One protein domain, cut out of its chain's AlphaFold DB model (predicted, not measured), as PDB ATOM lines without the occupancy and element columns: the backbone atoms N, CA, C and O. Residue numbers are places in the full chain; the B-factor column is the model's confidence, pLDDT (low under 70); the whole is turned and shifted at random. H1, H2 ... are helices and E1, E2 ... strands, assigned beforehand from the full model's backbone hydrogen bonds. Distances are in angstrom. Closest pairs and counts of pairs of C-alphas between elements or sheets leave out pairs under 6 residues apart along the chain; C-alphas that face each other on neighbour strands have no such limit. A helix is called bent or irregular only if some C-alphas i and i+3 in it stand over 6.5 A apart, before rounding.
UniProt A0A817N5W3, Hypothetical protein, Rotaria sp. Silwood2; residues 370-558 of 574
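AT A GLANCE: This is residues 370 to 558 of the 574 residues of the protein "Hypothetical protein" of Rotaria sp. Silwood2 (UniProt A0A817N5W3). A long helix, H6, runs through the middle of the body, with H2 and H8 packed along it and H1 meeting it near its beginning to make a corner, while a small parallel sheet of three strands walls one side. H5 lies over that sheet, H6 grazes it, H3 packs beside H5 with short H4 near its end, and H7 follows the sheet's last strand. The 189 printed residues hold eight named helices and three named strands, in the order H1 H2 H3 H4 E1 H5 E2 H6 E3 H7 H8; the sheet order is E1 E2 E3, and the class is mostly helix. The whole is compact, with a radius of gyration of the C-alphas of 17.0 A and spans of 56 by 40 by 29 A.

IN THESE COORDINATES: The sheet is E1, residues 438 to 444, 16.0 A long from C-alpha 438 at (-13.549, 2.509, 23.963); E2, residues 475 to 480; and E3, residues 520 to 523. H5 is residues 458 to 470, 18.9 A, and H6 residues 493 to 515, 32.9 A. H1, residues 381 to 389, begins at C-alpha 381 at (-17.798, 24.559, -0.657). H2 is residues 391 to 406, 23.0 A; H3 residues 415 to 429, 21.4 A; H4 residues 434 to 437; and H7 residues 525 to 531. H8, residues 542 to 556, 19.9 A, ends at C-alpha 556 at (-29.127, 21.772, 28.899) and is irregular, with C-alphas 550 and 553 7.6 A apart.

HOW THE PARTS SIT: E1 and E2 are parallel, with N 443 and O 477 2.9 A apart, within hydrogen-bond range; E2 and E3 are parallel, with N 520 and O 476 at 2.8 A. E1, H5, E2 and E2, H6, E3 are strand-helix-strand units, two parallel neighbour strands joined through a helix, each with a right-handed crossover. H5 is on the sheet at a height of 10.0 A; H6 only grazes it with residues 500 to 515. H6 is the hub, touching H1, H2, H5 and H8. H2 and H6 touch at a shallow tilt of 9 degrees, the same way, their closest C-alphas being Pro 391 and Ala 499, 6.0 A. H6 and H8 touch, closest at the C-alphas of Ala 509 and Val 555, 5.9 A. H1 and H6 are about perpendicular at 89 degrees, and their closest C-alphas, Asn 388 and Leu 496, are 5.4 A apart. H3 and H5 touch at a shallow tilt of 20 degrees, closest at the C-alphas of Val 418 and Glu 459, 6.9 A. H3 and H4 only just touch, with 3 pairs of C-alphas within 8 A, and touch only at the corner. H7 and H8 only just touch, also with 3 pairs. Every O i to N i+4 pair is within hydrogen-bond range in H2, H3, H5, H6 and H7, against 4 of 5 in H1 and 9 of 11 in H8; H4 is too short for such a pair.

THE WHOLE: The C-alphas farthest apart, of Asp 432 and Phe 538, are 57.1 A apart. The printed part has no cut. The links E1 to H5 and E2 to H6 are long. Mean pLDDT of the printed part is 87.4; residues 373 to 381 and 539 are under 70.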
ATOM      1  N   ARG A 370     -18.928  15.323   8.447       85.44
ATOM      2  CA  ARG A 370     -19.108  15.481   6.999       85.44
ATOM      3  C   ARG A 370     -20.002  14.379   6.454       85.44
ATOM      4  O   ARG A 370     -19.596  13.224   6.367       85.44
ATOM      5  N   VAL A 371     -21.208  14.753   6.065       82.75
ATOM      6  CA  VAL A 371     -22.133  13.878   5.345       82.75
ATOM      7  C   VAL A 371     -21.791  13.874   3.859       82.75
ATOM      8  O   VAL A 371     -21.246  14.853   3.336       82.75
ATOM      9  N   SER A 372     -22.096  12.770   3.176       76.00
ATOM     10  CA  SER A 372     -22.024  12.731   1.712       76.00
ATOM     11  C   SER A 372     -22.878  13.860   1.124       76.00
ATOM     12  O   SER A 372     -23.898  14.209   1.727       76.00
ATOM     13  N   PRO A 373     -22.490  14.440  -0.027       65.12
ATOM     14  CA  PRO A 373     -23.266  15.489  -0.668       65.12
ATOM     15  C   PRO A 373     -24.740  15.099  -0.763       65.12
ATOM     16  O   PRO A 373     -25.086  14.088  -1.371       65.12
ATOM     17  N   ILE A 374     -25.600  15.906  -0.142       65.06
ATOM     18  CA  ILE A 374     -27.054  15.687  -0.104       65.06
ATOM     19  C   ILE A 374     -27.646  15.733  -1.529       65.06
ATOM     20  O   ILE A 374     -28.699  15.160  -1.793       65.06
ATOM     21  N   SER A 375     -26.926  16.348  -2.473       56.25
ATOM     22  CA  SER A 375     -27.132  16.193  -3.909       56.25
ATOM     23  C   SER A 375     -25.788  16.040  -4.625       56.25
ATOM     24  O   SER A 375     -24.784  16.624  -4.213       56.25
ATOM     25  N   SER A 376     -25.772  15.308  -5.742       52.44
ATOM     26  CA  SER A 376     -24.602  15.174  -6.629       52.44
ATOM     27  C   SER A 376     -24.076  16.516  -7.165       52.44
ATOM     28  O   SER A 376     -22.964  16.577  -7.681       52.44
ATOM     29  N   ALA A 377     -24.846  17.598  -7.015       46.16
ATOM     30  CA  ALA A 377     -24.475  18.950  -7.413       46.16
ATOM     31  C   ALA A 377     -23.714  19.741  -6.327       46.16
ATOM     32  O   ALA A 377     -23.183  20.809  -6.643       46.16
ATOM     33  N   CYS A 378     -23.640  19.262  -5.077       48.88
ATOM     34  CA  CYS A 378     -22.966  19.962  -3.978       48.88
ATOM     35  C   CYS A 378     -21.506  19.506  -3.788       48.88
ATOM     36  O   CYS A 378     -21.244  18.449  -3.221       48.88
ATOM     37  N   SER A 379     -20.533  20.316  -4.217       56.44
ATOM     38  CA  SER A 379     -19.152  20.233  -3.723       56.44
ATOM     39  C   SER A 379     -19.087  20.624  -2.237       56.44
ATOM     40  O   SER A 379     -20.044  21.161  -1.685       56.44
ATOM     41  N   THR A 380     -17.961  20.372  -1.567       54.59
ATOM     42  CA  THR A 380     -17.753  20.734  -0.150       54.59
ATOM     43  C   THR A 380     -17.984  22.220   0.133       54.59
ATOM     44  O   THR A 380     -18.624  22.540   1.133       54.59
ATOM     45  N   ASP A 381     -17.577  23.108  -0.779       60.66
ATOM     46  CA  ASP A 381     -17.798  24.559  -0.657       60.66
ATOM     47  C   ASP A 381     -19.292  24.915  -0.675       60.66
ATOM     48  O   ASP A 381     -19.735  25.821   0.024       60.66
ATOM     49  N   LYS A 382     -20.107  24.104  -1.360       71.00
ATOM     50  CA  LYS A 382     -21.556  24.301  -1.447       71.00
ATOM     51  C   LYS A 382     -22.314  23.872  -0.194       71.00
ATOM     52  O   LYS A 382     -23.504  24.133  -0.110       71.00
ATOM     53  N   SER A 383     -21.682  23.208   0.779       74.94
ATOM     54  CA  SER A 383     -22.368  22.848   2.034       74.94
ATOM     55  C   SER A 383     -22.702  24.082   2.878       74.94
ATOM     56  O   SER A 383     -23.786  24.171   3.459       74.94
ATOM     57  N   LEU A 384     -21.797  25.064   2.887       79.94
ATOM     58  CA  LEU A 384     -22.018  26.356   3.519       79.94
ATOM     59  C   LEU A 384     -23.086  27.154   2.766       79.94
ATOM     60  O   LEU A 384     -24.033  27.629   3.393       79.94
ATOM     61  N   ASP A 385     -22.966  27.232   1.438       82.81
ATOM     62  CA  ASP A 385     -23.947  27.906   0.581       82.81
ATOM     63  C   ASP A 385     -25.337  27.291   0.761       82.81
ATOM     64  O   ASP A 385     -26.304  28.000   1.007       82.81
ATOM     65  N   PHE A 386     -25.431  25.962   0.780       83.19
ATOM     66  CA  PHE A 386     -26.671  25.235   1.015       83.19
ATOM     67  C   PHE A 386     -27.324  25.591   2.353       83.19
ATOM     68  O   PHE A 386     -28.527  25.855   2.408       83.19
ATOM     69  N   LEU A 387     -26.549  25.619   3.443       84.19
ATOM     70  CA  LEU A 387     -27.080  25.992   4.753       84.19
ATOM     71  C   LEU A 387     -27.535  27.461   4.778       84.19
ATOM     72  O   LEU A 387     -28.475  27.795   5.501       84.19
ATOM     73  N   ASN A 388     -26.885  28.327   3.996       83.56
ATOM     74  CA  ASN A 388     -27.203  29.750   3.898       83.56
ATOM     75  C   ASN A 388     -28.470  29.998   3.069       83.56
ATOM     76  O   ASN A 388     -29.343  30.766   3.467       83.56
ATOM     77  N   GLU A 389     -28.565  29.337   1.918       85.81
ATOM     78  CA  GLU A 389     -29.615  29.514   0.917       85.81
ATOM     79  C   GLU A 389     -30.900  28.771   1.294       85.81
ATOM     80  O   GLU A 389     -32.002  29.272   1.062       85.81
ATOM     81  N   ALA A 390     -30.778  27.591   1.913       87.62
ATOM     82  CA  ALA A 390     -31.899  26.701   2.203       87.62
ATOM     83  C   ALA A 390     -31.929  26.183   3.663       87.62
ATOM     84  O   ALA A 390     -32.097  24.978   3.886       87.62
ATOM     85  N   PRO A 391     -31.861  27.055   4.691       88.38
ATOM     86  CA  PRO A 391     -31.816  26.632   6.095       88.38
ATOM     87  C   PRO A 391     -33.046  25.814   6.518       88.38
ATOM     88  O   PRO A 391     -32.917  24.829   7.242       88.38
ATOM     89  N   SER A 392     -34.242  26.158   6.029       88.50
ATOM     90  CA  SER A 392     -35.464  25.388   6.309       88.50
ATOM     91  C   SER A 392     -35.390  23.964   5.760       88.50
ATOM     92  O   SER A 392     -35.850  23.026   6.409       88.50
ATOM     93  N   TYR A 393     -34.784  23.785   4.584       90.12
ATOM     94  CA  TYR A 393     -34.591  22.463   3.999       90.12
ATOM     95  C   TYR A 393     -33.508  21.686   4.757       90.12
ATOM     96  O   TYR A 393     -33.712  20.518   5.077       90.12
ATOM     97  N   ALA A 394     -32.419  22.344   5.167       90.88
ATOM     98  CA  ALA A 394     -31.414  21.746   6.043       90.88
ATOM     99  C   ALA A 394     -32.017  21.239   7.370       90.88
ATOM    100  O   ALA A 394     -31.702  20.129   7.802       90.88
ATOM    101  N   ILE A 395     -32.927  22.009   7.979       93.12
ATOM    102  CA  ILE A 395     -33.700  21.598   9.162       93.12
ATOM    103  C   ILE A 395     -34.627  20.424   8.827       93.12
ATOM    104  O   ILE A 395     -34.684  19.446   9.568       93.12
ATOM    105  N   HIS A 396     -35.342  20.485   7.704       93.69
ATOM    106  CA  HIS A 396     -36.225  19.400   7.283       93.69
ATOM    107  C   HIS A 396     -35.473  18.068   7.136       93.69
ATOM    108  O   HIS A 396     -35.982  17.037   7.571       93.69
ATOM    109  N   LEU A 397     -34.246  18.085   6.603       93.25
ATOM    110  CA  LEU A 397     -33.415  16.885   6.480       93.25
ATOM    111  C   LEU A 397     -33.149  16.229   7.834       93.25
ATOM    112  O   LEU A 397     -33.378  15.031   7.973       93.25
ATOM    113  N   ILE A 398     -32.748  16.990   8.858       95.50
ATOM    114  CA  ILE A 398     -32.493  16.390  10.175       95.50
ATOM    115  C   ILE A 398     -33.782  15.888  10.842       95.50
ATOM    116  O   ILE A 398     -33.785  14.839  11.483       95.50
ATOM    117  N   LEU A 399     -34.910  16.581  10.649       96.12
ATOM    118  CA  LEU A 399     -36.207  16.124  11.158       96.12
ATOM    119  C   LEU A 399     -36.669  14.837  10.465       96.12
ATOM    120  O   LEU A 399     -37.251  13.966  11.115       96.12
ATOM    121  N   ARG A 400     -36.377  14.694   9.168       95.69
ATOM    122  CA  ARG A 400     -36.597  13.452   8.426       95.69
ATOM    123  C   ARG A 400     -35.765  12.319   9.015       95.69
ATOM    124  O   ARG A 400     -36.319  11.249   9.234       95.69
ATOM    125  N   GLU A 401     -34.496  12.551   9.348       96.50
ATOM    126  CA  GLU A 401     -33.660  11.537  10.008       96.50
ATOM    127  C   GLU A 401     -34.205  11.136  11.389       96.50
ATOM    128  O   GLU A 401     -34.224   9.953  11.721       96.50
ATOM    129  N   PHE A 402     -34.757  12.074  12.170       97.62
ATOM    130  CA  PHE A 402     -35.433  11.726  13.430       97.62
ATOM    131  C   PHE A 402     -36.645  10.823  13.200       97.62
ATOM    132  O   PHE A 402     -36.889   9.900  13.980       97.62
ATOM    133  N   TYR A 403     -37.426  11.103  12.153       97.31
ATOM    134  CA  TYR A 403     -38.554  10.263  11.773       97.31
ATOM    135  C   TYR A 403     -38.080   8.873  11.333       97.31
ATOM    136  O   TYR A 403     -38.627   7.884  11.818       97.31
ATOM    137  N   GLN A 404     -37.048   8.776  10.488       97.00
ATOM    138  CA  GLN A 404     -36.485   7.484  10.080       97.00
ATOM    139  C   GLN A 404     -36.012   6.690  11.298       97.00
ATOM    140  O   GLN A 404     -36.439   5.553  11.489       97.00
ATOM    141  N   SER A 405     -35.244   7.321  12.188       96.62
ATOM    142  CA  SER A 405     -34.713   6.653  13.373       96.62
ATOM    143  C   SER A 405     -35.808   6.140  14.312       96.62
ATOM    144  O   SER A 405     -35.736   5.006  14.780       96.62
ATOM    145  N   LYS A 406     -36.858   6.935  14.571       96.88
ATOM    146  CA  LYS A 406     -37.997   6.507  15.409       96.88
ATOM    147  C   LYS A 406     -38.749   5.311  14.834       96.88
ATOM    148  O   LYS A 406     -39.292   4.517  15.593       96.88
ATOM    149  N   ASN A 407     -38.775   5.190  13.511       97.12
ATOM    150  CA  ASN A 407     -39.409   4.080  12.806       97.12
ATOM    151  C   ASN A 407     -38.419   2.950  12.473       97.12
ATOM    152  O   ASN A 407     -38.765   2.076  11.684       97.12
ATOM    153  N   GLN A 408     -37.207   2.969  13.047       96.31
ATOM    154  CA  GLN A 408     -36.145   1.979  12.815       96.31
ATOM    155  C   GLN A 408     -35.809   1.784  11.328       96.31
ATOM    156  O   GLN A 408     -35.574   0.671  10.862       96.31
ATOM    157  N   ARG A 409     -35.825   2.880  10.568       96.12
ATOM    158  CA  ARG A 409     -35.485   2.902   9.145       96.12
ATOM    159  C   ARG A 409     -34.071   3.426   8.949       96.12
ATOM    160  O   ARG A 409     -33.606   4.264   9.722       96.12
ATOM    161  N   GLU A 410     -33.432   2.952   7.884       91.56
ATOM    162  CA  GLU A 410     -32.094   3.396   7.501       91.56
ATOM    163  C   GLU A 410     -32.057   4.911   7.279       91.56
ATOM    164  O   GLU A 410     -32.954   5.513   6.675       91.56
ATOM    165  N   THR A 411     -30.990   5.524   7.783       89.94
ATOM    166  CA  THR A 411     -30.737   6.953   7.589       89.94
ATOM    167  C   THR A 411     -30.235   7.249   6.190       89.94
ATOM    168  O   THR A 411     -29.483   6.464   5.618       89.94
ATOM    169  N   ILE A 412     -30.594   8.411   5.652       88.88
ATOM    170  CA  ILE A 412     -30.256   8.770   4.273       88.88
ATOM    171  C   ILE A 412     -28.924   9.516   4.258       88.88
ATOM    172  O   ILE A 412     -27.983   9.120   3.564       88.88
ATOM    173  N   ILE A 413     -28.805  10.571   5.068       92.31
ATOM    174  CA  ILE A 413     -27.630  11.456   5.026       92.31
ATOM    175  C   ILE A 413     -26.415  10.894   5.785       92.31
ATOM    176  O   ILE A 413     -25.297  11.351   5.558       92.31
ATOM    177  N   PHE A 414     -26.601   9.887   6.648       94.56
ATOM    178  CA  PHE A 414     -25.538   9.321   7.497       94.56
ATOM    179  C   PHE A 414     -24.988   7.972   7.012       94.56
ATOM    180  O   PHE A 414     -24.324   7.264   7.770       94.56
ATOM    181  N   THR A 415     -25.224   7.616   5.746       93.06
ATOM    182  CA  THR A 415     -24.838   6.313   5.173       93.06
ATOM    183  C   THR A 415     -23.358   5.967   5.413       93.06
ATOM    184  O   THR A 415     -23.034   4.850   5.821       93.06
ATOM    185  N   GLU A 416     -22.438   6.916   5.216       91.44
ATOM    186  CA  GLU A 416     -21.001   6.670   5.406       91.44
ATOM    187  C   GLU A 416     -20.615   6.504   6.881       91.44
ATOM    188  O   GLU A 416     -19.816   5.630   7.227       91.44
ATOM    189  N   GLN A 417     -21.224   7.280   7.779       95.12
ATOM    190  CA  GLN A 417     -21.030   7.144   9.222       95.12
ATOM    191  C   GLN A 417     -21.577   5.807   9.731       95.12
ATOM    192  O   GLN A 417     -20.923   5.151  10.539       95.12
ATOM    193  N   VAL A 418     -22.725   5.353   9.219       96.75
ATOM    194  CA  VAL A 418     -23.285   4.032   9.541       96.75
ATOM    195  C   VAL A 418     -22.371   2.910   9.035       96.75
ATOM    196  O   VAL A 418     -22.116   1.952   9.766       96.75
ATOM    197  N   LYS A 419     -21.788   3.028   7.832       96.06
ATOM    198  CA  LYS A 419     -20.770   2.071   7.349       96.06
ATOM    199  C   LYS A 419     -19.555   2.009   8.277       96.06
ATOM    200  O   LYS A 419     -19.026   0.928   8.531       96.06
ATOM    201  N   GLN A 420     -19.104   3.154   8.784       95.81
ATOM    202  CA  GLN A 420     -18.012   3.216   9.757       95.81
ATOM    203  C   GLN A 420     -18.401   2.585  11.102       95.81
ATOM    204  O   GLN A 420     -17.608   1.832  11.665       95.81
ATOM    205  N   LEU A 421     -19.624   2.825  11.581       98.06
ATOM    206  CA  LEU A 421     -20.146   2.224  12.807       98.06
ATOM    207  C   LEU A 421     -20.189   0.697  12.714       98.06
ATOM    208  O   LEU A 421     -19.734   0.023  13.630       98.06
ATOM    209  N   LYS A 422     -20.648   0.140  11.585       97.94
ATOM    210  CA  LYS A 422     -20.671  -1.317  11.358       97.94
ATOM    211  C   LYS A 422     -19.271  -1.943  11.460       97.94
ATOM    212  O   LYS A 422     -19.122  -3.048  11.978       97.94
ATOM    213  N   LYS A 423     -18.226  -1.242  11.001       97.19
ATOM    214  CA  LYS A 423     -16.828  -1.689  11.160       97.19
ATOM    215  C   LYS A 423     -16.392  -1.675  12.627       97.19
ATOM    216  O   LYS A 423     -15.741  -2.621  13.063       97.19
ATOM    217  N   LEU A 424     -16.792  -0.646  13.372       97.62
ATOM    218  CA  LEU A 424     -16.518  -0.527  14.804       97.62
ATOM    219  C   LEU A 424     -17.222  -1.629  15.606       97.62
ATOM    220  O   LEU A 424     -16.602  -2.258  16.453       97.62
ATOM    221  N   GLU A 425     -18.486  -1.914  15.290       97.94
ATOM    222  CA  GLU A 425     -19.273  -2.991  15.904       97.94
ATOM    223  C   GLU A 425     -18.667  -4.375  15.632       97.94
ATOM    224  O   GLU A 425     -18.615  -5.231  16.511       97.94
ATOM    225  N   LYS A 426     -18.146  -4.608  14.421       97.50
ATOM    226  CA  LYS A 426     -17.406  -5.842  14.126       97.50
ATOM    227  C   LYS A 426     -16.135  -5.947  14.973       97.50
ATOM    228  O   LYS A 426     -15.822  -7.024  15.469       97.50
ATOM    229  N   ALA A 427     -15.401  -4.847  15.137       95.69
ATOM    230  CA  ALA A 427     -14.194  -4.831  15.957       95.69
ATOM    231  C   ALA A 427     -14.494  -5.060  17.446       95.69
ATOM    232  O   ALA A 427     -13.737  -5.781  18.099       95.69
ATOM    233  N   SER A 428     -15.612  -4.525  17.957       96.56
ATOM    234  CA  SER A 428     -16.011  -4.719  19.354       96.56
ATOM    235  C   SER A 428     -16.373  -6.164  19.675       96.56
ATOM    236  O   SER A 428     -16.001  -6.656  20.732       96.56
ATOM    237  N   LYS A 429     -17.009  -6.878  18.740       95.88
ATOM    238  CA  LYS A 429     -17.314  -8.313  18.883       95.88
ATOM    239  C   LYS A 429     -16.073  -9.209  18.861       95.88
ATOM    240  O   LYS A 429     -16.113 -10.306  19.398       95.88
ATOM    241  N   ASN A 430     -14.988  -8.748  18.239       93.31
ATOM    242  CA  ASN A 430     -13.752  -9.517  18.083       93.31
ATOM    243  C   ASN A 430     -12.708  -9.223  19.176       93.31
ATOM    244  O   ASN A 430     -11.580  -9.697  19.070       93.31
ATOM    245  N   THR A 431     -13.038  -8.390  20.168       90.12
ATOM    246  CA  THR A 431     -12.087  -7.940  21.191       90.12
ATOM    247  C   THR A 431     -12.759  -7.924  22.564       90.12
ATOM    248  O   THR A 431     -13.544  -7.022  22.848       90.12
ATOM    249  N   ASP A 432     -12.415  -8.882  23.429       85.69
ATOM    250  CA  ASP A 432     -13.104  -9.143  24.710       85.69
ATOM    251  C   ASP A 432     -13.183  -7.928  25.657       85.69
ATOM    252  O   ASP A 432     -14.151  -7.764  26.393       85.69
ATOM    253  N   ASP A 433     -12.205  -7.024  25.589       89.19
ATOM    254  CA  ASP A 433     -12.114  -5.824  26.431       89.19
ATOM    255  C   ASP A 433     -12.341  -4.527  25.615       89.19
ATOM    256  O   ASP A 433     -11.873  -3.445  25.981       89.19
ATOM    257  N   PHE A 434     -13.040  -4.592  24.476       95.25
ATOM    258  CA  PHE A 434     -13.234  -3.420  23.611       95.25
ATOM    259  C   PHE A 434     -13.868  -2.238  24.351       95.25
ATOM    260  O   PHE A 434     -13.339  -1.128  24.310       95.25
ATOM    261  N   TYR A 435     -14.979  -2.473  25.054       96.12
ATOM    262  CA  TYR A 435     -15.722  -1.430  25.773       96.12
ATOM    263  C   TYR A 435     -15.051  -0.992  27.079       96.12
ATOM    264  O   TYR A 435     -15.444   0.026  27.654       96.12
ATOM    265  N   HIS A 436     -14.024  -1.722  27.531       94.25
ATOM    266  CA  HIS A 436     -13.135  -1.237  28.580       94.25
ATOM    267  C   HIS A 436     -12.292  -0.075  28.057       94.25
ATOM    268  O   HIS A 436     -12.145   0.918  28.755       94.25
ATOM    269  N   TRP A 437     -11.792  -0.175  26.822       95.88
ATOM    270  CA  TRP A 437     -10.926   0.822  26.189       95.88
ATOM    271  C   TRP A 437     -11.676   1.933  25.470       95.88
ATOM    272  O   TRP A 437     -11.300   3.100  25.575       95.88
ATOM    273  N   VAL A 438     -12.712   1.578  24.715       97.69
ATOM    274  CA  VAL A 438     -13.549   2.509  23.963       97.69
ATOM    275  C   VAL A 438     -14.778   2.813  24.807       97.69
ATOM    276  O   VAL A 438     -15.712   2.019  24.875       97.69
ATOM    277  N   VAL A 439     -14.761   3.967  25.468       97.50
ATOM    278  CA  VAL A 439     -15.741   4.358  26.497       97.50
ATOM    279  C   VAL A 439     -16.790   5.338  25.984       97.50
ATOM    280  O   VAL A 439     -17.585   5.870  26.756       97.50
ATOM    281  N   GLY A 440     -16.807   5.615  24.686       97.69
ATOM    282  CA  GLY A 440     -17.835   6.462  24.111       97.69
ATOM    283  C   GLY A 440     -17.648   6.770  22.639       97.69
ATOM    284  O   GLY A 440     -16.698   6.325  21.992       97.69
ATOM    285  N   LEU A 441     -18.578   7.563  22.119       98.06
ATOM    286  CA  LEU A 441     -18.527   8.139  20.779       98.06
ATOM    287  C   LEU A 441     -18.191   9.624  20.856       98.06
ATOM    288  O   LEU A 441     -18.615  10.301  21.792       98.06
ATOM    289  N   ASP A 442     -17.491  10.134  19.850       96.69
ATOM    290  CA  ASP A 442     -17.152  11.549  19.736       96.69
ATOM    291  C   ASP A 442     -17.484  12.073  18.341       96.69
ATOM    292  O   ASP A 442     -17.002  11.539  17.343       96.69
ATOM    293  N   LEU A 443     -18.330  13.097  18.247       94.69
ATOM    294  CA  LEU A 443     -18.612  13.766  16.979       94.69
ATOM    295  C   LEU A 443     -17.667  14.949  16.815       94.69
ATOM    296  O   LEU A 443     -17.714  15.886  17.609       94.69
ATOM    297  N   LEU A 444     -16.857  14.914  15.760       88.56
ATOM    298  CA  LEU A 444     -15.807  15.891  15.495       88.56
ATOM    299  C   LEU A 444     -15.759  16.313  14.019       88.56
ATOM    300  O   LEU A 444     -16.475  15.788  13.159       88.56
ATOM    301  N   GLY A 445     -14.883  17.272  13.725       81.81
ATOM    302  CA  GLY A 445     -14.679  17.843  12.395       81.81
ATOM    303  C   GLY A 445     -15.367  19.193  12.216       81.81
ATOM    304  O   GLY A 445     -16.077  19.658  13.107       81.81
ATOM    305  N   ASP A 446     -15.138  19.791  11.049       77.81
ATOM    306  CA  ASP A 446     -15.610  21.126  10.672       77.81
ATOM    307  C   ASP A 446     -17.121  21.288  10.858       77.81
ATOM    308  O   ASP A 446     -17.907  20.551  10.264       77.81
ATOM    309  N   GLU A 447     -17.504  22.243  11.702       82.12
ATOM    310  CA  GLU A 447     -18.893  22.544  12.040       82.12
ATOM    311  C   GLU A 447     -19.559  23.375  10.944       82.12
ATOM    312  O   GLU A 447     -20.757  23.244  10.675       82.12
ATOM    313  N   LEU A 448     -18.789  24.238  10.288       77.31
ATOM    314  CA  LEU A 448     -19.321  25.180   9.327       77.31
ATOM    315  C   LEU A 448     -19.818  24.418   8.087       77.31
ATOM    316  O   LEU A 448     -19.093  23.635   7.487       77.31
ATOM    317  N   GLY A 449     -21.097  24.587   7.741       81.00
ATOM    318  CA  GLY A 449     -21.745  23.837   6.652       81.00
ATOM    319  C   GLY A 449     -22.166  22.397   6.994       81.00
ATOM    320  O   GLY A 449     -22.940  21.803   6.247       81.00
ATOM    321  N   TYR A 450     -21.760  21.847   8.147       87.31
ATOM    322  CA  TYR A 450     -22.093  20.476   8.562       87.31
ATOM    323  C   TYR A 450     -22.716  20.432   9.971       87.31
ATOM    324  O   TYR A 450     -22.113  19.927  10.915       87.31
ATOM    325  N   PRO A 451     -23.953  20.930  10.155       91.00
ATOM    326  CA  PRO A 451     -24.598  20.990  11.471       91.00
ATOM    327  C   PRO A 451     -25.139  19.637  11.967       91.00
ATOM    328  O   PRO A 451     -25.750  19.564  13.030       91.00
ATOM    329  N   TYR A 452     -24.987  18.566  11.190       93.31
ATOM    330  CA  TYR A 452     -25.683  17.304  11.415       93.31
ATOM    331  C   TYR A 452     -24.951  16.379  12.391       93.31
ATOM    332  O   TYR A 452     -23.729  16.248  12.357       93.31
ATOM    333  N   CYS A 453     -25.723  15.683  13.229       95.62
ATOM    334  CA  CYS A 453     -25.209  14.705  14.180       95.62
ATOM    335  C   CYS A 453     -25.639  13.286  13.769       95.62
ATOM    336  O   CYS A 453     -26.820  12.970  13.906       95.62
ATOM    337  N   PRO A 454     -24.724  12.404  13.322       96.56
ATOM    338  CA  PRO A 454     -25.066  11.040  12.913       96.56
ATOM    339  C   PRO A 454     -25.579  10.173  14.064       96.56
ATOM    340  O   PRO A 454     -26.220   9.157  13.828       96.56
ATOM    341  N   PHE A 455     -25.347  10.568  15.319       97.44
ATOM    342  CA  PHE A 455     -25.762   9.779  16.481       97.44
ATOM    343  C   PHE A 455     -27.281   9.675  16.634       97.44
ATOM    344  O   PHE A 455     -27.761   8.834  17.389       97.44
ATOM    345  N   VAL A 456     -28.039  10.515  15.923       97.38
ATOM    346  CA  VAL A 456     -29.507  10.462  15.895       97.38
ATOM    347  C   VAL A 456     -30.038   9.305  15.048       97.38
ATOM    348  O   VAL A 456     -31.233   9.042  15.096       97.38
ATOM    349  N   ALA A 457     -29.179   8.635  14.275       97.50
ATOM    350  CA  ALA A 457     -29.509   7.446  13.502       97.50
ATOM    351  C   ALA A 457     -29.830   6.247  14.410       97.50
ATOM    352  O   ALA A 457     -29.183   6.052  15.445       97.50
ATOM    353  N   CYS A 458     -30.775   5.394  14.002       97.88
ATOM    354  CA  CYS A 458     -31.212   4.267  14.833       97.88
ATOM    355  C   CYS A 458     -30.094   3.253  15.107       97.88
ATOM    356  O   CYS A 458     -30.035   2.677  16.192       97.88
ATOM    357  N   GLU A 459     -29.169   3.087  14.164       98.12
ATOM    358  CA  GLU A 459     -28.006   2.215  14.276       98.12
ATOM    359  C   GLU A 459     -27.063   2.698  15.379       98.12
ATOM    360  O   GLU A 459     -26.605   1.895  16.192       98.12
ATOM    361  N   PHE A 460     -26.830   4.011  15.458       98.31
ATOM    362  CA  PHE A 460     -26.034   4.615  16.524       98.31
ATOM    363  C   PHE A 460     -26.738   4.503  17.876       98.31
ATOM    364  O   PHE A 460     -26.104   4.117  18.854       98.31
ATOM    365  N   LEU A 461     -28.046   4.776  17.942       98.06
ATOM    366  CA  LEU A 461     -28.815   4.616  19.180       98.06
ATOM    367  C   LEU A 461     -28.760   3.177  19.706       98.06
ATOM    368  O   LEU A 461     -28.564   2.975  20.905       98.06
ATOM    369  N   ARG A 462     -28.917   2.181  18.824       97.88
ATOM    370  CA  ARG A 462     -28.804   0.760  19.178       97.88
ATOM    371  C   ARG A 462     -27.400   0.437  19.677       97.88
ATOM    372  O   ARG A 462     -27.268  -0.048  20.792       97.88
ATOM    373  N   PHE A 463     -26.370   0.815  18.919       97.81
ATOM    374  CA  PHE A 463     -24.981   0.589  19.313       97.81
ATOM    375  C   PHE A 463     -24.657   1.182  20.692       97.81
ATOM    376  O   PHE A 463     -24.014   0.524  21.500       97.81
ATOM    377  N   ILE A 464     -25.113   2.403  20.990       97.88
ATOM    378  CA  ILE A 464     -24.880   3.050  22.292       97.88
ATOM    379  C   ILE A 464     -25.586   2.290  23.421       97.88
ATOM    380  O   ILE A 464     -25.016   2.133  24.498       97.88
ATOM    381  N   ARG A 465     -26.818   1.811  23.200       97.38
ATOM    382  CA  ARG A 465     -27.554   1.010  24.192       97.38
ATOM    383  C   ARG A 465     -26.855  -0.323  24.458       97.38
ATOM    384  O   ARG A 465     -26.674  -0.667  25.621       97.38
ATOM    385  N   ASP A 466     -26.404  -1.009  23.413       96.69
ATOM    386  CA  ASP A 466     -25.680  -2.279  23.528       96.69
ATOM    387  C   ASP A 466     -24.325  -2.073  24.225       96.69
ATOM    388  O   ASP A 466     -23.986  -2.775  25.175       96.69
ATOM    389  N   ALA A 467     -23.585  -1.028  23.843       97.06
ATOM    390  CA  ALA A 467     -22.330  -0.652  24.490       97.06
ATOM    391  C   ALA A 467     -22.514  -0.350  25.986       97.06
ATOM    392  O   ALA A 467     -21.634  -0.657  26.785       97.06
ATOM    393  N   ARG A 468     -23.672   0.193  26.386       96.56
ATOM    394  CA  ARG A 468     -24.001   0.454  27.797       96.56
ATOM    395  C   ARG A 468     -24.314  -0.781  28.619       96.56
ATOM    396  O   ARG A 468     -24.154  -0.736  29.835       96.56
ATOM    397  N   GLN A 469     -24.730  -1.868  27.978       96.06
ATOM    398  CA  GLN A 469     -24.867  -3.155  28.659       96.06
ATOM    399  C   GLN A 469     -23.489  -3.708  29.045       96.06
ATOM    400  O   GLN A 469     -23.350  -4.296  30.112       96.06
ATOM    401  N   ALA A 470     -22.465  -3.467  28.216       95.44
ATOM    402  CA  ALA A 470     -21.082  -3.854  28.499       95.44
ATOM    403  C   ALA A 470     -20.337  -2.847  29.397       95.44
ATOM    404  O   ALA A 470     -19.503  -3.232  30.213       95.44
ATOM    405  N   ASN A 471     -20.624  -1.554  29.252       95.81
ATOM    406  CA  ASN A 471     -20.022  -0.472  30.022       95.81
ATOM    407  C   ASN A 471     -21.079   0.598  30.312       95.81
ATOM    408  O   ASN A 471     -21.351   1.460  29.480       95.81
ATOM    409  N   SER A 472     -21.646   0.589  31.515       94.94
ATOM    410  CA  SER A 472     -22.713   1.517  31.918       94.94
ATOM    411  C   SER A 472     -22.312   2.997  31.856       94.94
ATOM    412  O   SER A 472     -23.185   3.859  31.742       94.94
ATOM    413  N   ALA A 473     -21.009   3.303  31.862       93.56
ATOM    414  CA  ALA A 473     -20.469   4.647  31.686       93.56
ATOM    415  C   ALA A 473     -20.250   5.046  30.212       93.56
ATOM    416  O   ALA A 473     -19.755   6.146  29.953       93.56
ATOM    417  N   PHE A 474     -20.614   4.196  29.241       96.56
ATOM    418  CA  PHE A 474     -20.391   4.467  27.822       96.56
ATOM    419  C   PHE A 474     -21.109   5.755  27.377       96.56
ATOM    420  O   PHE A 474     -22.345   5.871  27.388       96.56
ATOM    421  N   GLY A 475     -20.297   6.746  27.012       95.00
ATOM    422  CA  GLY A 475     -20.712   8.126  26.804       95.00
ATOM    423  C   GLY A 475     -20.877   8.524  25.341       95.00
ATOM    424  O   GLY A 475     -20.441   7.848  24.412       95.00
ATOM    425  N   THR A 476     -21.470   9.698  25.152       95.56
ATOM    426  CA  THR A 476     -21.548  10.370  23.854       95.56
ATOM    427  C   THR A 476     -21.062  11.794  24.037       95.56
ATOM    428  O   THR A 476     -21.594  12.512  24.887       95.56
ATOM    429  N   ARG A 477     -20.072  12.204  23.245       95.19
ATOM    430  CA  ARG A 477     -19.578  13.576  23.185       95.19
ATOM    431  C   ARG A 477     -19.829  14.178  21.807       95.19
ATOM    432  O   ARG A 477     -19.640  13.525  20.786       95.19
ATOM    433  N   ILE A 478     -20.286  15.423  21.783       93.44
ATOM    434  CA  ILE A 478     -20.481  16.205  20.562       93.44
ATOM    435  C   ILE A 478     -19.661  17.481  20.687       93.44
ATOM    436  O   ILE A 478     -19.917  18.296  21.571       93.44
ATOM    437  N   HIS A 479     -18.681  17.663  19.803       88.75
ATOM    438  CA  HIS A 479     -18.020  18.958  19.658       88.75
ATOM    439  C   HIS A 479     -19.015  19.912  19.001       88.75
ATOM    440  O   HIS A 479     -19.597  19.588  17.963       88.75
ATOM    441  N   SER A 480     -19.285  21.046  19.640       85.56
ATOM    442  CA  SER A 480     -20.209  22.032  19.082       85.56
ATOM    443  C   SER A 480     -19.911  23.442  19.545       85.56
ATOM    444  O   SER A 480     -19.714  23.686  20.736       85.56
ATOM    445  N   GLY A 481     -20.047  24.387  18.622       78.56
ATOM    446  CA  GLY A 481     -19.988  25.808  18.916       78.56
ATOM    447  C   GLY A 481     -18.571  26.357  19.033       78.56
ATOM    448  O   GLY A 481     -18.400  27.421  19.627       78.56
ATOM    449  N   GLU A 482     -17.582  25.649  18.489       75.56
ATOM    450  CA  GLU A 482     -16.182  26.084  18.468       75.56
ATOM    451  C   GLU A 482     -15.870  26.894  17.200       75.56
ATOM    452  O   GLU A 482     -15.312  27.987  17.290       75.56
ATOM    453  N   ASN A 483     -16.319  26.410  16.033       73.12
ATOM    454  CA  ASN A 483     -15.960  26.973  14.721       73.12
ATOM    455  C   ASN A 483     -17.146  27.550  13.945       73.12
ATOM    456  O   ASN A 483     -17.029  27.855  12.761       73.12
ATOM    457  N   VAL A 484     -18.292  27.734  14.604       74.88
ATOM    458  CA  VAL A 484     -19.409  28.492  14.031       74.88
ATOM    459  C   VAL A 484     -19.222  29.958  14.428       74.88
ATOM    460  O   VAL A 484     -19.456  30.298  15.595       74.88
ATOM    461  N   PRO A 485     -18.774  30.842  13.515       72.94
ATOM    462  CA  PRO A 485     -18.511  32.227  13.862       72.94
ATOM    463  C   PRO A 485     -19.804  32.868  14.350       72.94
ATOM    464  O   PRO A 485     -20.831  32.852  13.668       72.94
ATOM    465  N   PHE A 486     -19.747  33.443  15.549       78.06
ATOM    466  CA  PHE A 486     -20.833  34.280  16.023       78.06
ATOM    467  C   PHE A 486     -20.918  35.503  15.111       78.06
ATOM    468  O   PHE A 486     -20.090  36.412  15.183       78.06
ATOM    469  N   ALA A 487     -21.919  35.515  14.244       79.25
ATOM    470  CA  ALA A 487     -22.294  36.700  13.504       79.25
ATOM    471  C   ALA A 487     -23.268  37.509  14.359       79.25
ATOM    472  O   ALA A 487     -24.168  36.951  14.986       79.25
ATOM    473  N   ARG A 488     -23.098  38.832  14.394       79.19
ATOM    474  CA  ARG A 488     -24.090  39.689  15.050       79.19
ATOM    475  C   ARG A 488     -25.432  39.561  14.320       79.19
ATOM    476  O   ARG A 488     -25.401  39.358  13.101       79.19
ATOM    477  N   PRO A 489     -26.577  39.728  15.006       81.25
ATOM    478  CA  PRO A 489     -27.901  39.594  14.400       81.25
ATOM    479  C   PRO A 489     -28.113  40.409  13.118       81.25
ATOM    480  O   PRO A 489     -28.963  40.063  12.298       81.25
ATOM    481  N   GLU A 490     -27.349  41.485  12.935       80.19
ATOM    482  CA  GLU A 490     -27.431  42.380  11.786       80.19
ATOM    483  C   GLU A 490     -26.767  41.850  10.521       80.19
ATOM    484  O   GLU A 490     -27.122  42.288   9.427       80.19
ATOM    485  N   LEU A 491     -25.842  40.901  10.656       82.62
ATOM    486  CA  LEU A 491     -25.042  40.390   9.553       82.62
ATOM    487  C   LEU A 491     -25.720  39.180   8.885       82.62
ATOM    488  O   LEU A 491     -26.306  38.350   9.583       82.62
ATOM    489  N   PRO A 492     -25.581  39.003   7.555       77.19
ATOM    490  CA  PRO A 492     -26.147  37.853   6.840       77.19
ATOM    491  C   PRO A 492     -25.748  36.493   7.435       77.19
ATOM    492  O   PRO A 492     -26.574  35.586   7.529       77.19
ATOM    493  N   GLY A 493     -24.511  36.376   7.934       82.00
ATOM    494  CA  GLY A 493     -23.999  35.155   8.565       82.00
ATOM    495  C   GLY A 493     -24.743  34.725   9.839       82.00
ATOM    496  O   GLY A 493     -24.577  33.593  10.286       82.00
ATOM    497  N   TYR A 494     -25.593  35.575  10.424       84.56
ATOM    498  CA  TYR A 494     -26.373  35.199  11.605       84.56
ATOM    499  C   TYR A 494     -27.411  34.120  11.308       84.56
ATOM    500  O   TYR A 494     -27.714  33.297  12.169       84.56
ATOM    501  N   HIS A 495     -27.950  34.088  10.086       81.75
ATOM    502  CA  HIS A 495     -28.901  33.051   9.694       81.75
ATOM    503  C   HIS A 495     -28.247  31.668   9.683       81.75
ATOM    504  O   HIS A 495     -28.817  30.728  10.236       81.75
ATOM    505  N   LEU A 496     -27.031  31.572   9.141       84.81
ATOM    506  CA  LEU A 496     -26.204  30.365   9.171       84.81
ATOM    507  C   LEU A 496     -25.940  29.897  10.600       84.81
ATOM    508  O   LEU A 496     -26.183  28.737  10.931       84.81
ATOM    509  N   PHE A 497     -25.493  30.821  11.451       87.75
ATOM    510  CA  PHE A 497     -25.244  30.557  12.863       87.75
ATOM    511  C   PHE A 497     -26.501  30.023  13.568       87.75
ATOM    512  O   PHE A 497     -26.463  28.962  14.189       87.75
ATOM    513  N   ALA A 498     -27.638  30.711  13.424       89.12
ATOM    514  CA  ALA A 498     -28.890  30.325  14.068       89.12
ATOM    515  C   ALA A 498     -29.425  28.974  13.564       89.12
ATOM    516  O   ALA A 498     -29.844  28.150  14.374       89.12
ATOM    517  N   ALA A 499     -29.382  28.718  12.251       90.44
ATOM    518  CA  ALA A 499     -29.802  27.442  11.673       90.44
ATOM    519  C   ALA A 499     -28.916  26.285  12.154       90.44
ATOM    520  O   ALA A 499     -29.432  25.241  12.558       90.44
ATOM    521  N   HIS A 500     -27.595  26.486  12.180       91.50
ATOM    522  CA  HIS A 500     -26.655  25.501  12.704       91.50
ATOM    523  C   HIS A 500     -26.963  25.178  14.175       91.50
ATOM    524  O   HIS A 500     -27.158  24.013  14.529       91.50
ATOM    525  N   MET A 501     -27.031  26.201  15.033       90.94
ATOM    526  CA  MET A 501     -27.294  26.022  16.467       90.94
ATOM    527  C   MET A 501     -28.646  25.359  16.721       90.94
ATOM    528  O   MET A 501     -28.764  24.522  17.613       90.94
ATOM    529  N   TYR A 502     -29.653  25.678  15.910       93.00
ATOM    530  CA  TYR A 502     -30.962  25.047  15.984       93.00
ATOM    531  C   TYR A 502     -30.917  23.558  15.651       93.00
ATOM    532  O   TYR A 502     -31.416  22.746  16.427       93.00
ATOM    533  N   ILE A 503     -30.284  23.173  14.540       94.50
ATOM    534  CA  ILE A 503     -30.134  21.763  14.159       94.50
ATOM    535  C   ILE A 503     -29.417  20.983  15.268       94.50
ATOM    536  O   ILE A 503     -29.896  19.920  15.672       94.50
ATOM    537  N   LEU A 504     -28.325  21.525  15.819       93.31
ATOM    538  CA  LEU A 504     -27.612  20.892  16.928       93.31
ATOM    539  C   LEU A 504     -28.460  20.792  18.197       93.31
ATOM    540  O   LEU A 504     -28.534  19.718  18.793       93.31
ATOM    541  N   TYR A 505     -29.152  21.866  18.584       94.12
ATOM    542  CA  TYR A 505     -30.087  21.859  19.710       94.12
ATOM    543  C   TYR A 505     -31.143  20.751  19.555       94.12
ATOM    544  O   TYR A 505     -31.401  19.986  20.486       94.12
ATOM    545  N   ARG A 506     -31.711  20.605  18.351       95.50
ATOM    546  CA  ARG A 506     -32.696  19.564  18.040       95.50
ATOM    547  C   ARG A 506     -32.092  18.159  18.113       95.50
ATOM    548  O   ARG A 506     -32.758  17.262  18.629       95.50
ATOM    549  N   CYS A 507     -30.849  17.968  17.666       95.75
ATOM    550  CA  CYS A 507     -30.130  16.697  17.816       95.75
ATOM    551  C   CYS A 507     -29.924  16.346  19.294       95.75
ATOM    552  O   CYS A 507     -30.236  15.232  19.705       95.75
ATOM    553  N   LEU A 508     -29.465  17.299  20.110       94.12
ATOM    554  CA  LEU A 508     -29.256  17.101  21.548       94.12
ATOM    555  C   LEU A 508     -30.560  16.748  22.268       94.12
ATOM    556  O   LEU A 508     -30.595  15.800  23.053       94.12
ATOM    557  N   ALA A 509     -31.649  17.460  21.967       94.00
ATOM    558  CA  ALA A 509     -32.966  17.176  22.530       94.00
ATOM    559  C   ALA A 509     -33.467  15.771  22.150       94.00
ATOM    560  O   ALA A 509     -33.995  15.050  23.001       94.00
ATOM    561  N   PHE A 510     -33.278  15.371  20.888       96.50
ATOM    562  CA  PHE A 510     -33.622  14.035  20.407       96.50
ATOM    563  C   PHE A 510     -32.802  12.955  21.122       96.50
ATOM    564  O   PHE A 510     -33.375  12.057  21.729       96.50
ATOM    565  N   LEU A 511     -31.474  13.079  21.138       95.94
ATOM    566  CA  LEU A 511     -30.583  12.116  21.786       95.94
ATOM    567  C   LEU A 511     -30.860  11.993  23.286       95.94
ATOM    568  O   LEU A 511     -30.910  10.881  23.801       95.94
ATOM    569  N   LYS A 512     -31.094  13.112  23.984       93.19
ATOM    570  CA  LYS A 512     -31.450  13.108  25.409       93.19
ATOM    571  C   LYS A 512     -32.718  12.293  25.650       93.19
ATOM    572  O   LYS A 512     -32.763  11.494  26.581       93.19
ATOM    573  N   LYS A 513     -33.734  12.482  24.801       94.88
ATOM    574  CA  LYS A 513     -34.991  11.733  24.878       94.88
ATOM    575  C   LYS A 513     -34.781  10.240  24.611       94.88
ATOM    576  O   LYS A 513     -35.297   9.424  25.363       94.88
ATOM    577  N   GLU A 514     -34.055   9.891  23.553       96.31
ATOM    578  CA  GLU A 514     -33.920   8.501  23.104       96.31
ATOM    579  C   GLU A 514     -32.940   7.677  23.954       96.31
ATOM    580  O   GLU A 514     -33.125   6.470  24.117       96.31
ATOM    581  N   LEU A 515     -31.890   8.300  24.493       94.31
ATOM    582  CA  LEU A 515     -30.848   7.610  25.257       94.31
ATOM    583  C   LEU A 515     -31.056   7.668  26.774       94.31
ATOM    584  O   LEU A 515     -30.407   6.901  27.482       94.31
ATOM    585  N   GLY A 516     -31.898   8.579  27.277       91.75
ATOM    586  CA  GLY A 516     -32.169   8.728  28.713       91.75
ATOM    587  C   GLY A 516     -30.927   9.042  29.556       91.75
ATOM    588  O   GLY A 516     -30.899   8.763  30.748       91.75
ATOM    589  N   SER A 517     -29.878   9.582  28.936       85.75
ATOM    590  CA  SER A 517     -28.548   9.729  29.529       85.75
ATOM    591  C   SER A 517     -27.950  11.094  29.244       85.75
ATOM    592  O   SER A 517     -28.286  11.727  28.240       85.75
ATOM    593  N   ASN A 518     -26.961  11.471  30.045       86.31
ATOM    594  CA  ASN A 518     -26.179  12.675  29.813       86.31
ATOM    595  C   ASN A 518     -25.378  12.574  28.504       86.31
ATOM    596  O   ASN A 518     -24.822  11.528  28.168       86.31
ATOM    597  N   ILE A 519     -25.327  13.687  27.776       91.06
ATOM    598  CA  ILE A 519     -24.541  13.866  26.552       91.06
ATOM    599  C   ILE A 519     -23.523  14.951  26.860       91.06
ATOM    600  O   ILE A 519     -23.909  16.006  27.354       91.06
ATOM    601  N   ARG A 520     -22.242  14.701  26.590       91.88
ATOM    602  CA  ARG A 520     -21.193  15.709  26.758       91.88
ATOM    603  C   ARG A 520     -21.174  16.637  25.552       91.88
ATOM    604  O   ARG A 520     -21.174  16.166  24.415       91.88
ATOM    605  N   VAL A 521     -21.120  17.939  25.794       86.56
ATOM    606  CA  VAL A 521     -20.905  18.936  24.742       86.56
ATOM    607  C   VAL A 521     -19.533  19.578  24.931       86.56
ATOM    608  O   VAL A 521     -19.230  20.105  26.001       86.56
ATOM    609  N   GLY A 522     -18.695  19.514  23.894       78.88
ATOM    610  CA  GLY A 522     -17.380  20.158  23.890       78.88
ATOM    611  C   GLY A 522     -17.526  21.674  23.787       78.88
ATOM    612  O   GLY A 522     -18.220  22.145  22.888       78.88
ATOM    613  N   HIS A 523     -16.883  22.409  24.701       73.69
ATOM    614  CA  HIS A 523     -16.832  23.876  24.845       73.69
ATOM    615  C   HIS A 523     -18.173  24.636  24.944       73.69
ATOM    616  O   HIS A 523     -18.335  25.456  25.837       73.69
ATOM    617  N   GLY A 524     -19.127  24.440  24.028       72.12
ATOM    618  CA  GLY A 524     -20.452  25.073  24.070       72.12
ATOM    619  C   GLY A 524     -20.468  26.600  23.906       72.12
ATOM    620  O   GLY A 524     -21.515  27.214  24.104       72.12
ATOM    621  N   ILE A 525     -19.350  27.221  23.512       76.06
ATOM    622  CA  ILE A 525     -19.161  28.685  23.488       76.06
ATOM    623  C   ILE A 525     -20.237  29.394  22.650       76.06
ATOM    624  O   ILE A 525     -20.733  30.458  23.021       76.06
ATOM    625  N   ALA A 526     -20.622  28.822  21.507       80.50
ATOM    626  CA  ALA A 526     -21.678  29.394  20.674       80.50
ATOM    627  C   ALA A 526     -23.067  29.364  21.340       80.50
ATOM    628  O   ALA A 526     -23.845  30.299  21.144       80.50
ATOM    629  N   PHE A 527     -23.378  28.334  22.136       81.69
ATOM    630  CA  PHE A 527     -24.649  28.260  22.861       81.69
ATOM    631  C   PHE A 527     -24.739  29.348  23.927       81.69
ATOM    632  O   PHE A 527     -25.771  30.006  24.017       81.69
ATOM    633  N   ASP A 528     -23.656  29.589  24.667       80.81
ATOM    634  CA  ASP A 528     -23.587  30.670  25.656       80.81
ATOM    635  C   ASP A 528     -23.910  32.036  25.031       80.81
ATOM    636  O   ASP A 528     -24.815  32.758  25.470       80.81
ATOM    637  N   LYS A 529     -23.248  32.340  23.907       81.94
ATOM    638  CA  LYS A 529     -23.492  33.569  23.142       81.94
ATOM    639  C   LYS A 529     -24.930  33.663  22.656       81.94
ATOM    640  O   LYS A 529     -25.529  34.725  22.785       81.94
ATOM    641  N   LEU A 530     -25.480  32.581  22.100       83.56
ATOM    642  CA  LEU A 530     -26.837  32.549  21.549       83.56
ATOM    643  C   LEU A 530     -27.909  32.760  22.627       83.56
ATOM    644  O   LEU A 530     -28.876  33.493  22.414       83.56
ATOM    645  N   LEU A 531     -27.751  32.127  23.787       84.12
ATOM    646  CA  LEU A 531     -28.717  32.234  24.879       84.12
ATOM    647  C   LEU A 531     -28.667  33.593  25.577       84.12
ATOM    648  O   LEU A 531     -29.684  34.039  26.098       84.12
ATOM    649  N   SER A 532     -27.531  34.283  25.511       83.62
ATOM    650  CA  SER A 532     -27.352  35.619  26.085       83.62
ATOM    651  C   SER A 532     -27.931  36.760  25.227       83.62
ATOM    652  O   SER A 532     -27.937  37.916  25.656       83.62
ATOM    653  N   ILE A 533     -28.440  36.487  24.016       80.81
ATOM    654  CA  ILE A 533     -28.977  37.523  23.113       80.81
ATOM    655  C   ILE A 533     -30.371  37.973  23.565       80.81
ATOM    656  O   ILE A 533     -31.331  37.205  23.499       80.81
ATOM    657  N   LYS A 534     -30.511  39.256  23.929       75.88
ATOM    658  CA  LYS A 534     -31.783  39.827  24.418       75.88
ATOM    659  C   LYS A 534     -32.654  40.524  23.351       75.88
ATOM    660  O   LYS A 534     -33.819  40.782  23.620       75.88
ATOM    661  N   ASN A 535     -32.159  40.772  22.129       71.19
ATOM    662  CA  ASN A 535     -32.858  41.601  21.123       71.19
ATOM    663  C   ASN A 535     -32.751  41.070  19.675       71.19
ATOM    664  O   ASN A 535     -31.935  41.546  18.895       71.19
ATOM    665  N   TYR A 536     -33.598  40.110  19.282       71.88
ATOM    666  CA  TYR A 536     -33.580  39.509  17.929       71.88
ATOM    667  C   TYR A 536     -34.953  39.479  17.224       71.88
ATOM    668  O   TYR A 536     -35.096  38.859  16.170       71.88
ATOM    669  N   LYS A 537     -35.965  40.158  17.783       71.25
ATOM    670  CA  LYS A 537     -37.396  40.018  17.436       71.25
ATOM    671  C   LYS A 537     -37.764  40.317  15.972       71.25
ATOM    672  O   LYS A 537     -38.802  39.860  15.516       71.25
ATOM    673  N   PHE A 538     -36.926  41.031  15.221       70.94
ATOM    674  CA  PHE A 538     -37.227  41.471  13.848       70.94
ATOM    675  C   PHE A 538     -36.531  40.650  12.747       70.94
ATOM    676  O   PHE A 538     -36.477  41.070  11.594       70.94
ATOM    677  N   ARG A 539     -35.950  39.490  13.079       69.56
ATOM    678  CA  ARG A 539     -35.175  38.665  12.131       69.56
ATOM    679  C   ARG A 539     -35.935  37.412  11.710       69.56
ATOM    680  O   ARG A 539     -36.702  36.859  12.490       69.56
ATOM    681  N   LYS A 540     -35.647  36.887  10.515       73.31
ATOM    682  CA  LYS A 540     -36.201  35.598  10.050       73.31
ATOM    683  C   LYS A 540     -35.747  34.422  10.926       73.31
ATOM    684  O   LYS A 540     -36.527  33.513  11.181       73.31
ATOM    685  N   SER A 541     -34.521  34.472  11.449       80.88
ATOM    686  CA  SER A 541     -33.996  33.475  12.392       80.88
ATOM    687  C   SER A 541     -34.547  33.601  13.817       80.88
ATOM    688  O   SER A 541     -34.248  32.747  14.651       80.88
ATOM    689  N   SER A 542     -35.361  34.625  14.112       82.00
ATOM    690  CA  SER A 542     -35.880  34.875  15.462       82.00
ATOM    691  C   SER A 542     -36.680  33.706  16.021       82.00
ATOM    692  O   SER A 542     -36.546  33.394  17.197       82.00
ATOM    693  N   VAL A 543     -37.442  33.015  15.172       83.38
ATOM    694  CA  VAL A 543     -38.239  31.846  15.562       83.38
ATOM    695  C   VAL A 543     -37.347  30.714  16.077       83.38
ATOM    696  O   VAL A 543     -37.631  30.141  17.125       83.38
ATOM    697  N   LEU A 544     -36.231  30.435  15.391       88.31
ATOM    698  CA  LEU A 544     -35.295  29.378  15.789       88.31
ATOM    699  C   LEU A 544     -34.627  29.707  17.128       88.31
ATOM    700  O   LEU A 544     -34.530  28.851  18.004       88.31
ATOM    701  N   VAL A 545     -34.194  30.958  17.299       85.50
ATOM    702  CA  VAL A 545     -33.545  31.422  18.533       85.50
ATOM    703  C   VAL A 545     -34.525  31.437  19.701       85.50
ATOM    704  O   VAL A 545     -34.179  30.959  20.780       85.50
ATOM    705  N   ALA A 546     -35.754  31.908  19.479       85.94
ATOM    706  CA  ALA A 546     -36.815  31.885  20.479       85.94
ATOM    707  C   ALA A 546     -37.138  30.460  20.928       85.94
ATOM    708  O   ALA A 546     -37.251  30.214  22.126       85.94
ATOM    709  N   GLU A 547     -37.228  29.505  19.998       88.75
ATOM    710  CA  GLU A 547     -37.463  28.103  20.349       88.75
ATOM    711  C   GLU A 547     -36.321  27.537  21.203       88.75
ATOM    712  O   GLU A 547     -36.592  26.891  22.219       88.75
ATOM    713  N   ILE A 548     -35.060  27.801  20.833       89.94
ATOM    714  CA  ILE A 548     -33.900  27.361  21.619       89.94
ATOM    715  C   ILE A 548     -33.960  27.984  23.013       89.94
ATOM    716  O   ILE A 548     -33.927  27.247  23.989       89.94
ATOM    717  N   GLN A 549     -34.111  29.304  23.135       88.25
ATOM    718  CA  GLN A 549     -34.142  29.990  24.431       88.25
ATOM    719  C   GLN A 549     -35.295  29.514  25.324       88.25
ATOM    720  O   GLN A 549     -35.079  29.227  26.501       88.25
ATOM    721  N   ALA A 550     -36.498  29.350  24.764       88.50
ATOM    722  CA  ALA A 550     -37.676  28.913  25.510       88.50
ATOM    723  C   ALA A 550     -37.533  27.494  26.088       88.50
ATOM    724  O   ALA A 550     -38.137  27.172  27.110       88.50
ATOM    725  N   ASN A 551     -36.730  26.637  25.453       86.50
ATOM    726  CA  ASN A 551     -36.621  25.223  25.816       86.50
ATOM    727  C   ASN A 551     -35.226  24.815  26.332       86.50
ATOM    728  O   ASN A 551     -35.059  23.713  26.868       86.50
ATOM    729  N   ALA A 552     -34.233  25.701  26.226       86.88
ATOM    730  CA  ALA A 552     -32.835  25.470  26.577       86.88
ATOM    731  C   ALA A 552     -32.666  24.965  28.008       86.88
ATOM    732  O   ALA A 552     -31.982  23.967  28.218       86.88
ATOM    733  N   LYS A 553     -33.355  25.580  28.983       86.50
ATOM    734  CA  LYS A 553     -33.279  25.185  30.401       86.50
ATOM    735  C   LYS A 553     -33.572  23.697  30.601       86.50
ATOM    736  O   LYS A 553     -32.885  23.027  31.363       86.50
ATOM    737  N   LYS A 554     -34.567  23.155  29.890       86.50
ATOM    738  CA  LYS A 554     -34.943  21.738  29.984       86.50
ATOM    739  C   LYS A 554     -33.919  20.829  29.314       86.50
ATOM    740  O   LYS A 554     -33.688  19.721  29.793       86.50
ATOM    741  N   VAL A 555     -33.347  21.242  28.188       84.62
ATOM    742  CA  VAL A 555     -32.401  20.413  27.430       84.62
ATOM    743  C   VAL A 555     -31.032  20.419  28.105       84.62
ATOM    744  O   VAL A 555     -30.529  19.346  28.438       84.62
ATOM    745  N   PHE A 556     -30.490  21.599  28.400       84.62
ATOM    746  CA  PHE A 556     -29.127  21.772  28.899       84.62
ATOM    747  C   PHE A 556     -28.936  21.460  30.386       84.62
ATOM    748  O   PHE A 556     -27.809  21.199  30.787       84.62
ATOM    749  N   SER A 557     -29.998  21.361  31.198       84.44
ATOM    750  CA  SER A 557     -29.880  20.987  32.622       84.44
ATOM    751  C   SER A 557     -29.263  19.607  32.884       84.44
ATOM    752  O   SER A 557     -28.840  19.332  34.001       84.44
ATOM    753  N   SER A 558     -29.220  18.727  31.880       80.19
ATOM    754  CA  SER A 558     -28.612  17.390  31.984       80.19
ATOM    755  C   SER A 558     -27.463  17.181  30.993       80.19
ATOM    756  O   SER A 558     -27.080  16.045  30.716       80.19
TER     757      SER A 558